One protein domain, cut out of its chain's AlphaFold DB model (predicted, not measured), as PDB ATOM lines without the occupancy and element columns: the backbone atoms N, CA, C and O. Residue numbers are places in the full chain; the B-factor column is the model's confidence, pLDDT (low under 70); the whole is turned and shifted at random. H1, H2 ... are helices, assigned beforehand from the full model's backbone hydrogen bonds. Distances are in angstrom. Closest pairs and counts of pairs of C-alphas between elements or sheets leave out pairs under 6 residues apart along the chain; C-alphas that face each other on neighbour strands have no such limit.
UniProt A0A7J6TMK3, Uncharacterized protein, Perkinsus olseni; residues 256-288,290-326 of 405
ATOM      1  N   GLU A 256      26.492 -36.921 -38.782       74.12
ATOM      2  CA  GLU A 256      26.912 -37.495 -40.070       74.12
ATOM      3  C   GLU A 256      26.782 -39.021 -40.116       74.12
ATOM      4  O   GLU A 256      26.361 -39.564 -41.139       74.12
ATOM      5  N   SER A 257      27.089 -39.719 -39.019       72.88
ATOM      6  CA  SER A 257      26.873 -41.168 -38.926       72.88
ATOM      7  C   SER A 257      25.389 -41.510 -39.083       72.88
ATOM      8  O   SER A 257      25.015 -42.306 -39.944       72.88
ATOM      9  N   CYS A 258      24.522 -40.821 -38.339       72.00
ATOM     10  CA  CYS A 258      23.075 -41.018 -38.396       72.00
ATOM     11  C   CYS A 258      22.456 -40.571 -39.736       72.00
ATOM     12  O   CYS A 258      21.459 -41.143 -40.173       72.00
ATOM     13  N   LYS A 259      23.040 -39.587 -40.442       74.25
ATOM     14  CA  LYS A 259      22.576 -39.179 -41.783       74.25
ATOM     15  C   LYS A 259      22.637 -40.328 -42.785       74.25
ATOM     16  O   LYS A 259      21.776 -40.390 -43.663       74.25
ATOM     17  N   LYS A 260      23.637 -41.212 -42.672       70.06
ATOM     18  CA  LYS A 260      23.796 -42.369 -43.567       70.06
ATOM     19  C   LYS A 260      22.611 -43.325 -43.458       70.06
ATOM     20  O   LYS A 260      22.150 -43.813 -44.483       70.06
ATOM     21  N   SER A 261      22.066 -43.497 -42.256       68.31
ATOM     22  CA  SER A 261      20.861 -44.296 -42.001       68.31
ATOM     23  C   SER A 261      19.641 -43.749 -42.746       68.31
ATOM     24  O   SER A 261      18.802 -44.500 -43.225       68.31
ATOM     25  N   GLY A 262      19.562 -42.424 -42.908       68.69
ATOM     26  CA  GLY A 262      18.492 -41.741 -43.642       68.69
ATOM     27  C   GLY A 262      18.490 -41.961 -45.156       68.69
ATOM     28  O   GLY A 262      17.550 -41.515 -45.809       68.69
ATOM     29  N   ASN A 263      19.513 -42.602 -45.734       72.38
ATOM     30  CA  ASN A 263      19.596 -42.831 -47.182       72.38
ATOM     31  C   ASN A 263      18.558 -43.838 -47.695       72.38
ATOM     32  O   ASN A 263      18.198 -43.781 -48.864       72.38
ATOM     33  N   GLU A 264      18.076 -44.724 -46.824       72.25
ATOM     34  CA  GLU A 264      17.045 -45.720 -47.144       72.25
ATOM     35  C   GLU A 264      15.631 -45.115 -47.153       72.25
ATOM     36  O   GLU A 264      14.665 -45.756 -47.563       72.25
ATOM     37  N   LEU A 265      15.488 -43.861 -46.711       73.44
ATOM     38  CA  LEU A 265      14.225 -43.139 -46.725       73.44
ATOM     39  C   LEU A 265      14.024 -42.427 -48.069       73.44
ATOM     40  O   LEU A 265      14.934 -41.783 -48.592       73.44
ATOM     41  N   GLY A 266      12.786 -42.440 -48.573       76.75
ATOM     42  CA  GLY A 266      12.384 -41.559 -49.674       76.75
ATOM     43  C   GLY A 266      12.657 -40.081 -49.350       76.75
ATOM     44  O   GLY A 266      12.650 -39.680 -48.183       76.75
ATOM     45  N   GLN A 267      12.884 -39.257 -50.378       80.12
ATOM     46  CA  GLN A 267      13.405 -37.883 -50.262       80.12
ATOM     47  C   GLN A 267      12.681 -37.012 -49.214       80.12
ATOM     48  O   GLN A 267      13.334 -36.368 -48.391       80.12
ATOM     49  N   HIS A 268      11.345 -37.043 -49.182       78.62
ATOM     50  CA  HIS A 268      10.544 -36.288 -48.207       78.62
ATOM     51  C   HIS A 268      10.720 -36.790 -46.765       78.62
ATOM     52  O   HIS A 268      10.899 -35.993 -45.842       78.62
ATOM     53  N   ARG A 269      10.746 -38.114 -46.558       78.00
ATOM     54  CA  ARG A 269      10.954 -38.717 -45.230       78.00
ATOM     55  C   ARG A 269      12.380 -38.506 -44.732       78.00
ATOM     56  O   ARG A 269      12.584 -38.293 -43.540       78.00
ATOM     57  N   ARG A 270      13.357 -38.491 -45.641       80.75
ATOM     58  CA  ARG A 270      14.752 -38.165 -45.333       80.75
ATOM     59  C   ARG A 270      14.907 -36.730 -44.834       80.75
ATOM     60  O   ARG A 270      15.607 -36.513 -43.851       80.75
ATOM     61  N   ALA A 271      14.257 -35.754 -45.469       81.00
ATOM     62  CA  ALA A 271      14.315 -34.358 -45.024       81.00
ATOM     63  C   ALA A 271      13.738 -34.184 -43.606       81.00
ATOM     64  O   ALA A 271      14.396 -33.596 -42.745       81.00
ATOM     65  N   ALA A 272      12.569 -34.775 -43.339       80.81
ATOM     66  CA  ALA A 272      11.955 -34.778 -42.010       80.81
ATOM     67  C   ALA A 272      12.852 -35.460 -40.960       80.81
ATOM     68  O   ALA A 272      13.063 -34.919 -39.874       80.81
ATOM     69  N   PHE A 273      13.454 -36.600 -41.312       80.56
ATOM     70  CA  PHE A 273      14.407 -37.306 -40.458       80.56
ATOM     71  C   PHE A 273      15.630 -36.450 -40.109       80.56
ATOM     72  O   PHE A 273      16.041 -36.416 -38.956       80.56
ATOM     73  N   LEU A 274      16.203 -35.718 -41.069       79.19
ATOM     74  CA  LEU A 274      17.368 -34.864 -40.819       79.19
ATOM     75  C   LEU A 274      17.058 -33.690 -39.883       79.19
ATOM     76  O   LEU A 274      17.903 -33.333 -39.060       79.19
ATOM     77  N   ILE A 275      15.869 -33.094 -39.997       79.94
ATOM     78  CA  ILE A 275      15.411 -32.029 -39.091       79.94
ATOM     79  C   ILE A 275      15.229 -32.595 -37.679       79.94
ATOM     80  O   ILE A 275      15.769 -32.045 -36.717       79.94
ATOM     81  N   TYR A 276      14.536 -33.729 -37.572       78.06
ATOM     82  CA  TYR A 276      14.304 -34.438 -36.316       78.06
ATOM     83  C   TYR A 276      15.628 -34.829 -35.635       78.06
ATOM     84  O   TYR A 276      15.866 -34.479 -34.480       78.06
ATOM     85  N   LEU A 277      16.546 -35.445 -36.385       74.94
ATOM     86  CA  LEU A 277      17.874 -35.846 -35.924       74.94
ATOM     87  C   LEU A 277      18.678 -34.657 -35.386       74.94
ATOM     88  O   LEU A 277      19.259 -34.757 -34.311       74.94
ATOM     89  N   ARG A 278      18.706 -33.519 -36.090       71.44
ATOM     90  CA  ARG A 278      19.422 -32.321 -35.615       71.44
ATOM     91  C   ARG A 278      18.873 -31.816 -34.283       71.44
ATOM     92  O   ARG A 278      19.663 -31.519 -33.393       71.44
ATOM     93  N   ARG A 279      17.544 -31.754 -34.136       72.00
ATOM     94  CA  ARG A 279      16.890 -31.316 -32.891       72.00
ATOM     95  C   ARG A 279      17.258 -32.228 -31.723       72.00
ATOM     96  O   ARG A 279      17.563 -31.773 -30.629       72.00
ATOM     97  N   ILE A 280      17.259 -33.526 -31.975       70.31
ATOM     98  CA  ILE A 280      17.474 -34.537 -30.945       70.31
ATOM     99  C   ILE A 280      18.928 -34.662 -30.541       70.31
ATOM    100  O   ILE A 280      19.224 -34.755 -29.354       70.31
ATOM    101  N   VAL A 281      19.838 -34.628 -31.513       66.75
ATOM    102  CA  VAL A 281      21.266 -34.634 -31.215       66.75
ATOM    103  C   VAL A 281      21.657 -33.359 -30.468       66.75
ATOM    104  O   VAL A 281      22.427 -33.462 -29.521       66.75
ATOM    105  N   ALA A 282      21.055 -32.203 -30.762       65.00
ATOM    106  CA  ALA A 282      21.243 -31.009 -29.936       65.00
ATOM    107  C   ALA A 282      20.787 -31.226 -28.477       65.00
ATOM    108  O   ALA A 282      21.539 -30.917 -27.552       65.00
ATOM    109  N   ASN A 283      19.615 -31.835 -28.262       64.38
ATOM    110  CA  ASN A 283      19.098 -32.132 -26.919       64.38
ATOM    111  C   ASN A 283      19.965 -33.145 -26.152       64.38
ATOM    112  O   ASN A 283      20.159 -32.994 -24.951       64.38
ATOM    113  N   PHE A 284      20.559 -34.130 -26.831       62.38
ATOM    114  CA  PHE A 284      21.488 -35.074 -26.195       62.38
ATOM    115  C   PHE A 284      22.736 -34.397 -25.628       62.38
ATOM    116  O   PHE A 284      23.251 -34.814 -24.595       62.38
ATOM    117  N   TYR A 285      23.232 -33.350 -26.284       57.78
ATOM    118  CA  TYR A 285      24.366 -32.586 -25.765       57.78
ATOM    119  C   TYR A 285      23.946 -31.579 -24.693       57.78
ATOM    120  O   TYR A 285      24.813 -31.047 -24.010       57.78
ATOM    121  N   ALA A 286      22.646 -31.339 -24.511       55.06
ATOM    122  CA  ALA A 286      22.126 -30.618 -23.356       55.06
ATOM    123  C   ALA A 286      21.982 -31.521 -22.112       55.06
ATOM    124  O   ALA A 286      21.860 -31.005 -21.004       55.06
ATOM    125  N   CYS A 287      22.026 -32.855 -22.254       57.44
ATOM    126  CA  CYS A 287      21.948 -33.774 -21.118       57.44
ATOM    127  C   CYS A 287      23.201 -33.664 -20.234       57.44
ATOM    128  O   CYS A 287      24.250 -34.180 -20.593       57.44
ATOM    129  N   CYS A 288      23.099 -33.037 -19.064       50.47
ATOM    130  CA  CYS A 288      24.233 -32.794 -18.162       50.47
ATOM    131  C   CYS A 288      24.804 -34.050 -17.471       50.47
ATOM    132  O   CYS A 288      25.911 -33.991 -16.933       50.47
ATOM    133  N   GLU A 290      24.969 -38.740 -17.428       62.50
ATOM    134  CA  GLU A 290      24.767 -40.045 -18.063       62.50
ATOM    135  C   GLU A 290      23.361 -40.597 -17.791       62.50
ATOM    136  O   GLU A 290      22.703 -41.050 -18.722       62.50
ATOM    137  N   ASP A 291      22.845 -40.465 -16.567       63.53
ATOM    138  CA  ASP A 291      21.490 -40.914 -16.224       63.53
ATOM    139  C   ASP A 291      20.415 -40.182 -17.033       63.53
ATOM    140  O   ASP A 291      19.480 -40.796 -17.558       63.53
ATOM    141  N   LEU A 292      20.558 -38.860 -17.185       62.88
ATOM    142  CA  LEU A 292      19.640 -38.056 -17.987       62.88
ATOM    143  C   LEU A 292      19.743 -38.422 -19.470       62.88
ATOM    144  O   LEU A 292      18.722 -38.521 -20.151       62.88
ATOM    145  N   TYR A 293      20.961 -38.674 -19.952       66.62
ATOM    146  CA  TYR A 293      21.206 -39.172 -21.301       66.62
ATOM    147  C   TYR A 293      20.521 -40.530 -21.536       66.62
ATOM    148  O   TYR A 293      19.779 -40.682 -22.509       66.62
ATOM    149  N   MET A 294      20.684 -41.490 -20.620       70.00
ATOM    150  CA  MET A 294      20.075 -42.822 -20.706       70.00
ATOM    151  C   MET A 294      18.547 -42.761 -20.658       70.00
ATOM    152  O   MET A 294      17.875 -43.410 -21.467       70.00
ATOM    153  N   LYS A 295      17.983 -41.923 -19.782       71.06
ATOM    154  CA  LYS A 295      16.536 -41.674 -19.724       71.06
ATOM    155  C   LYS A 295      16.019 -41.079 -21.034       71.06
ATOM    156  O   LYS A 295      15.001 -41.535 -21.550       71.06
ATOM    157  N   TYR A 296      16.731 -40.106 -21.603       69.38
ATOM    158  CA  TYR A 296      16.335 -39.468 -22.857       69.38
ATOM    159  C   TYR A 296      16.423 -40.436 -24.048       69.38
ATOM    160  O   TYR A 296      15.498 -40.478 -24.857       69.38
ATOM    161  N   ILE A 297      17.454 -41.292 -24.133       71.44
ATOM    162  CA  ILE A 297      17.507 -42.378 -25.134       71.44
ATOM    163  C   ILE A 297      16.298 -43.310 -25.004       71.44
ATOM    164  O   ILE A 297      15.702 -43.681 -26.019       71.44
ATOM    165  N   GLY A 298      15.960 -43.706 -23.773       74.44
ATOM    166  CA  GLY A 298      14.850 -44.617 -23.494       74.44
ATOM    167  C   GLY A 298      13.510 -44.097 -24.013       74.44
ATOM    168  O   GLY A 298      12.692 -44.884 -24.484       74.44
ATOM    169  N   LEU A 299      13.321 -42.775 -24.006       78.19
ATOM    170  CA  LEU A 299      12.150 -42.108 -24.579       78.19
ATOM    171  C   LEU A 299      12.249 -41.966 -26.106       78.19
ATOM    172  O   LEU A 299      11.260 -42.129 -26.817       78.19
ATOM    173  N   LEU A 300      13.453 -41.712 -26.619       77.12
ATOM    174  CA  LEU A 300      13.677 -41.381 -28.021       77.12
ATOM    175  C   LEU A 300      13.626 -42.574 -28.979       77.12
ATOM    176  O   LEU A 300      13.098 -42.480 -30.088       77.12
ATOM    177  N   LEU A 301      14.247 -43.690 -28.597       77.06
ATOM    178  CA  LEU A 301      14.346 -44.860 -29.466       77.06
ATOM    179  C   LEU A 301      12.963 -45.412 -29.863       77.06
ATOM    180  O   LEU A 301      12.774 -45.702 -31.049       77.06
ATOM    181  N   PRO A 302      11.979 -45.526 -28.949       83.06
ATOM    182  CA  PRO A 302      10.609 -45.878 -29.317       83.06
ATOM    183  C   PRO A 302       9.976 -44.899 -30.317       83.06
ATOM    184  O   PRO A 302       9.366 -45.341 -31.289       83.06
ATOM    185  N   GLU A 303      10.172 -43.591 -30.135       81.94
ATOM    186  CA  GLU A 303       9.633 -42.551 -31.024       81.94
ATOM    187  C   GLU A 303      10.233 -42.651 -32.438       81.94
ATOM    188  O   GLU A 303       9.511 -42.651 -33.436       81.94
ATOM    189  N   VAL A 304      11.550 -42.857 -32.545       79.94
ATOM    190  CA  VAL A 304      12.228 -43.117 -33.827       79.94
ATOM    191  C   VAL A 304      11.649 -44.348 -34.521       79.94
ATOM    192  O   VAL A 304      11.394 -44.313 -35.726       79.94
ATOM    193  N   LYS A 305      11.446 -45.439 -33.771       84.44
ATOM    194  CA  LYS A 305      10.873 -46.679 -34.307       84.44
ATOM    195  C   LYS A 305       9.460 -46.442 -34.839       84.44
ATOM    196  O   LYS A 305       9.132 -46.962 -35.901       84.44
ATOM    197  N   TYR A 306       8.661 -45.647 -34.133       85.81
ATOM    198  CA  TYR A 306       7.302 -45.296 -34.534       85.81
ATOM    199  C   TYR A 306       7.273 -44.443 -35.814       85.81
ATOM    200  O   TYR A 306       6.573 -44.782 -36.763       85.81
ATOM    201  N   ILE A 307       8.078 -43.377 -35.886       81.62
ATOM    202  CA  ILE A 307       8.029 -42.402 -36.993       81.62
ATOM    203  C   ILE A 307       8.773 -42.903 -38.248       81.62
ATOM    204  O   ILE A 307       8.335 -42.696 -39.387       81.62
ATOM    205  N   PHE A 308       9.922 -43.558 -38.064       82.06
ATOM    206  CA  PHE A 308      10.850 -43.904 -39.151       82.06
ATOM    207  C   PHE A 308      11.019 -45.413 -39.370       82.06
ATOM    208  O   PHE A 308      11.608 -45.810 -40.375       82.06
ATOM    209  N   GLY A 309      10.454 -46.253 -38.500       83.06
ATOM    210  CA  GLY A 309      10.440 -47.708 -38.642       83.06
ATOM    211  C   GLY A 309      11.601 -48.439 -37.956       83.06
ATOM    212  O   GLY A 309      12.578 -47.853 -37.484       83.06
ATOM    213  N   SER A 310      11.490 -49.770 -37.916       81.25
ATOM    214  CA  SER A 310      12.406 -50.664 -37.187       81.25
ATOM    215  C   SER A 310      13.834 -50.698 -37.739       81.25
ATOM    216  O   SER A 310      14.771 -50.836 -36.957       81.25
ATOM    217  N   GLY A 311      14.016 -50.556 -39.057       75.19
ATOM    218  CA  GLY A 311      15.348 -50.536 -39.677       75.19
ATOM    219  C   GLY A 311      16.166 -49.325 -39.224       75.19
ATOM    220  O   GLY A 311      17.299 -49.468 -38.761       75.19
ATOM    221  N   MET A 312      15.533 -48.147 -39.229       74.62
ATOM    222  CA  MET A 312      16.136 -46.914 -38.730       74.62
ATOM    223  C   MET A 312      16.508 -47.048 -37.257       74.62
ATOM    224  O   MET A 312      17.650 -46.790 -36.895       74.62
ATOM    225  N   TRP A 313      15.567 -47.511 -36.427       81.12
ATOM    226  CA  TRP A 313      15.791 -47.765 -35.005       81.12
ATOM    227  C   TRP A 313      16.987 -48.686 -34.746       81.12
ATOM    228  O   TRP A 313      17.811 -48.373 -33.889       81.12
ATOM    229  N   ALA A 314      17.110 -49.793 -35.483       75.88
ATOM    230  CA  ALA A 314      18.183 -50.763 -35.287       75.88
ATOM    231  C   ALA A 314      19.561 -50.173 -35.618       75.88
ATOM    232  O   ALA A 314      20.496 -50.312 -34.827       75.88
ATOM    233  N   HIS A 315      19.684 -49.465 -36.745       71.88
ATOM    234  CA  HIS A 315      20.943 -48.832 -37.148       71.88
ATOM    235  C   HIS A 315      21.379 -47.757 -36.149       71.88
ATOM    236  O   HIS A 315      22.545 -47.655 -35.756       71.88
ATOM    237  N   LEU A 316      20.420 -46.941 -35.740       73.12
ATOM    238  CA  LEU A 316      20.609 -45.880 -34.780       73.12
ATOM    239  C   LEU A 316      21.022 -46.444 -33.409       73.12
ATOM    240  O   LEU A 316      22.088 -46.100 -32.900       73.12
ATOM    241  N   LYS A 317      20.265 -47.406 -32.866       75.88
ATOM    242  CA  LYS A 317      20.604 -48.123 -31.626       75.88
ATOM    243  C   LYS A 317      21.988 -48.775 -31.687       75.88
ATOM    244  O   LYS A 317      22.717 -48.717 -30.707       75.88
ATOM    245  N   SER A 318      22.370 -49.362 -32.823       70.94
ATOM    246  CA  SER A 318      23.707 -49.939 -33.025       70.94
ATOM    247  C   SER A 318      24.809 -48.876 -32.973       70.94
ATOM    248  O   SER A 318      25.797 -49.036 -32.258       70.94
ATOM    249  N   SER A 319      24.593 -47.741 -33.648       65.88
ATOM    250  CA  SER A 319      25.516 -46.598 -33.613       65.88
ATOM    251  C   SER A 319      25.683 -46.036 -32.195       65.88
ATOM    252  O   SER A 319      26.763 -45.561 -31.857       65.88
ATOM    253  N   TRP A 320      24.639 -46.121 -31.366       70.19
ATOM    254  CA  TRP A 320      24.634 -45.674 -29.970       70.19
ATOM    255  C   TRP A 320      25.266 -46.666 -28.995       70.19
ATOM    256  O   TRP A 320      26.156 -46.304 -28.229       70.19
ATOM    257  N   ASN A 321      24.845 -47.927 -29.034       66.69
ATOM    258  CA  ASN A 321      25.341 -48.957 -28.124       66.69
ATOM    259  C   ASN A 321      26.812 -49.291 -28.396       66.69
ATOM    260  O   ASN A 321      27.572 -49.552 -27.465       66.69
ATOM    261  N   GLY A 322      27.224 -49.242 -29.667       60.16
ATOM    262  CA  GLY A 322      28.613 -49.446 -30.063       60.16
ATOM    263  C   GLY A 322      29.562 -48.383 -29.512       60.16
ATOM    264  O   GLY A 322      30.748 -48.645 -29.402       60.16
ATOM    265  N   LEU A 323      29.076 -47.201 -29.126       62.50
ATOM    266  CA  LEU A 323      29.912 -46.137 -28.560       62.50
ATOM    267  C   LEU A 323      30.189 -46.339 -27.066       62.50
ATOM    268  O   LEU A 323      31.329 -46.194 -26.622       62.50
ATOM    269  N   GLN A 324      29.168 -46.744 -26.310       62.53
ATOM    270  CA  GLN A 324      29.285 -46.977 -24.867       62.53
ATOM    271  C   GLN A 324      30.205 -48.154 -24.541       62.53
ATOM    272  O   GLN A 324      31.002 -48.063 -23.610       62.53
ATOM    273  N   SER A 325      30.171 -49.225 -25.341       56.78
ATOM    274  CA  SER A 325      31.057 -50.383 -25.150       56.78
ATOM    275  C   SER A 325      32.544 -50.050 -25.312       56.78
ATOM    276  O   SER A 325      33.394 -50.753 -24.771       56.78
ATOM    277  N   HIS A 326      32.867 -48.955 -26.004       57.16
ATOM    278  CA  HIS A 326      34.235 -48.465 -26.153       57.16
ATOM    279  C   HIS A 326      34.587 -47.367 -25.128       57.16
ATOM    280  O   HIS A 326      35.700 -46.846 -25.142       57.16
TER     281      HIS A 326
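AT A GLANCE: This is residues 256 to 288 and 290 to 326 of the 405 residues of an uncharacterized protein of Perkinsus olseni (UniProt A0A7J6TMK3). What is the shape? Helices H1 to H4 form an up-and-down bundle, a ring of neighbours with short H1 at one end; residues 321 to 326 stick out. What builds it? The 70 printed residues are all helix in class, compact, with radius of gyration of the C-alphas 11.9 A and spans of 35 by 22 by 22 A.

HOW THE PARTS SIT: Which touch? H1, residues 256 to 264, and H2, 267 to 286, form a hairpin, closest C-alphas Gly 262 and Arg 270, 5.4 A. H3, 290 to 308, and H4, 310 to 324, form another, closest Lys 305 and Trp 313, 5.1 A. And the backbones? H2 has every O i to N i+4 pair within hydrogen-bond range; H1 has 0 of 5, but 5 of 6 O i to N i+3; H3 13 of 15, H4 9 of 11.

IN THESE COORDINATES: Where does H1 begin? C-alpha 256 is at (26.912, -37.495, -40.070). Where does H4 end? C-alpha 324 is at (29.285, -46.977, -24.867); H2 is 29.2 A long.

THE WHOLE: Any cut? Residue 289 is not printed; C-alphas 288 and 290 are 7.3 A apart. How confident? Mean pLDDT of the printed part is 72.1.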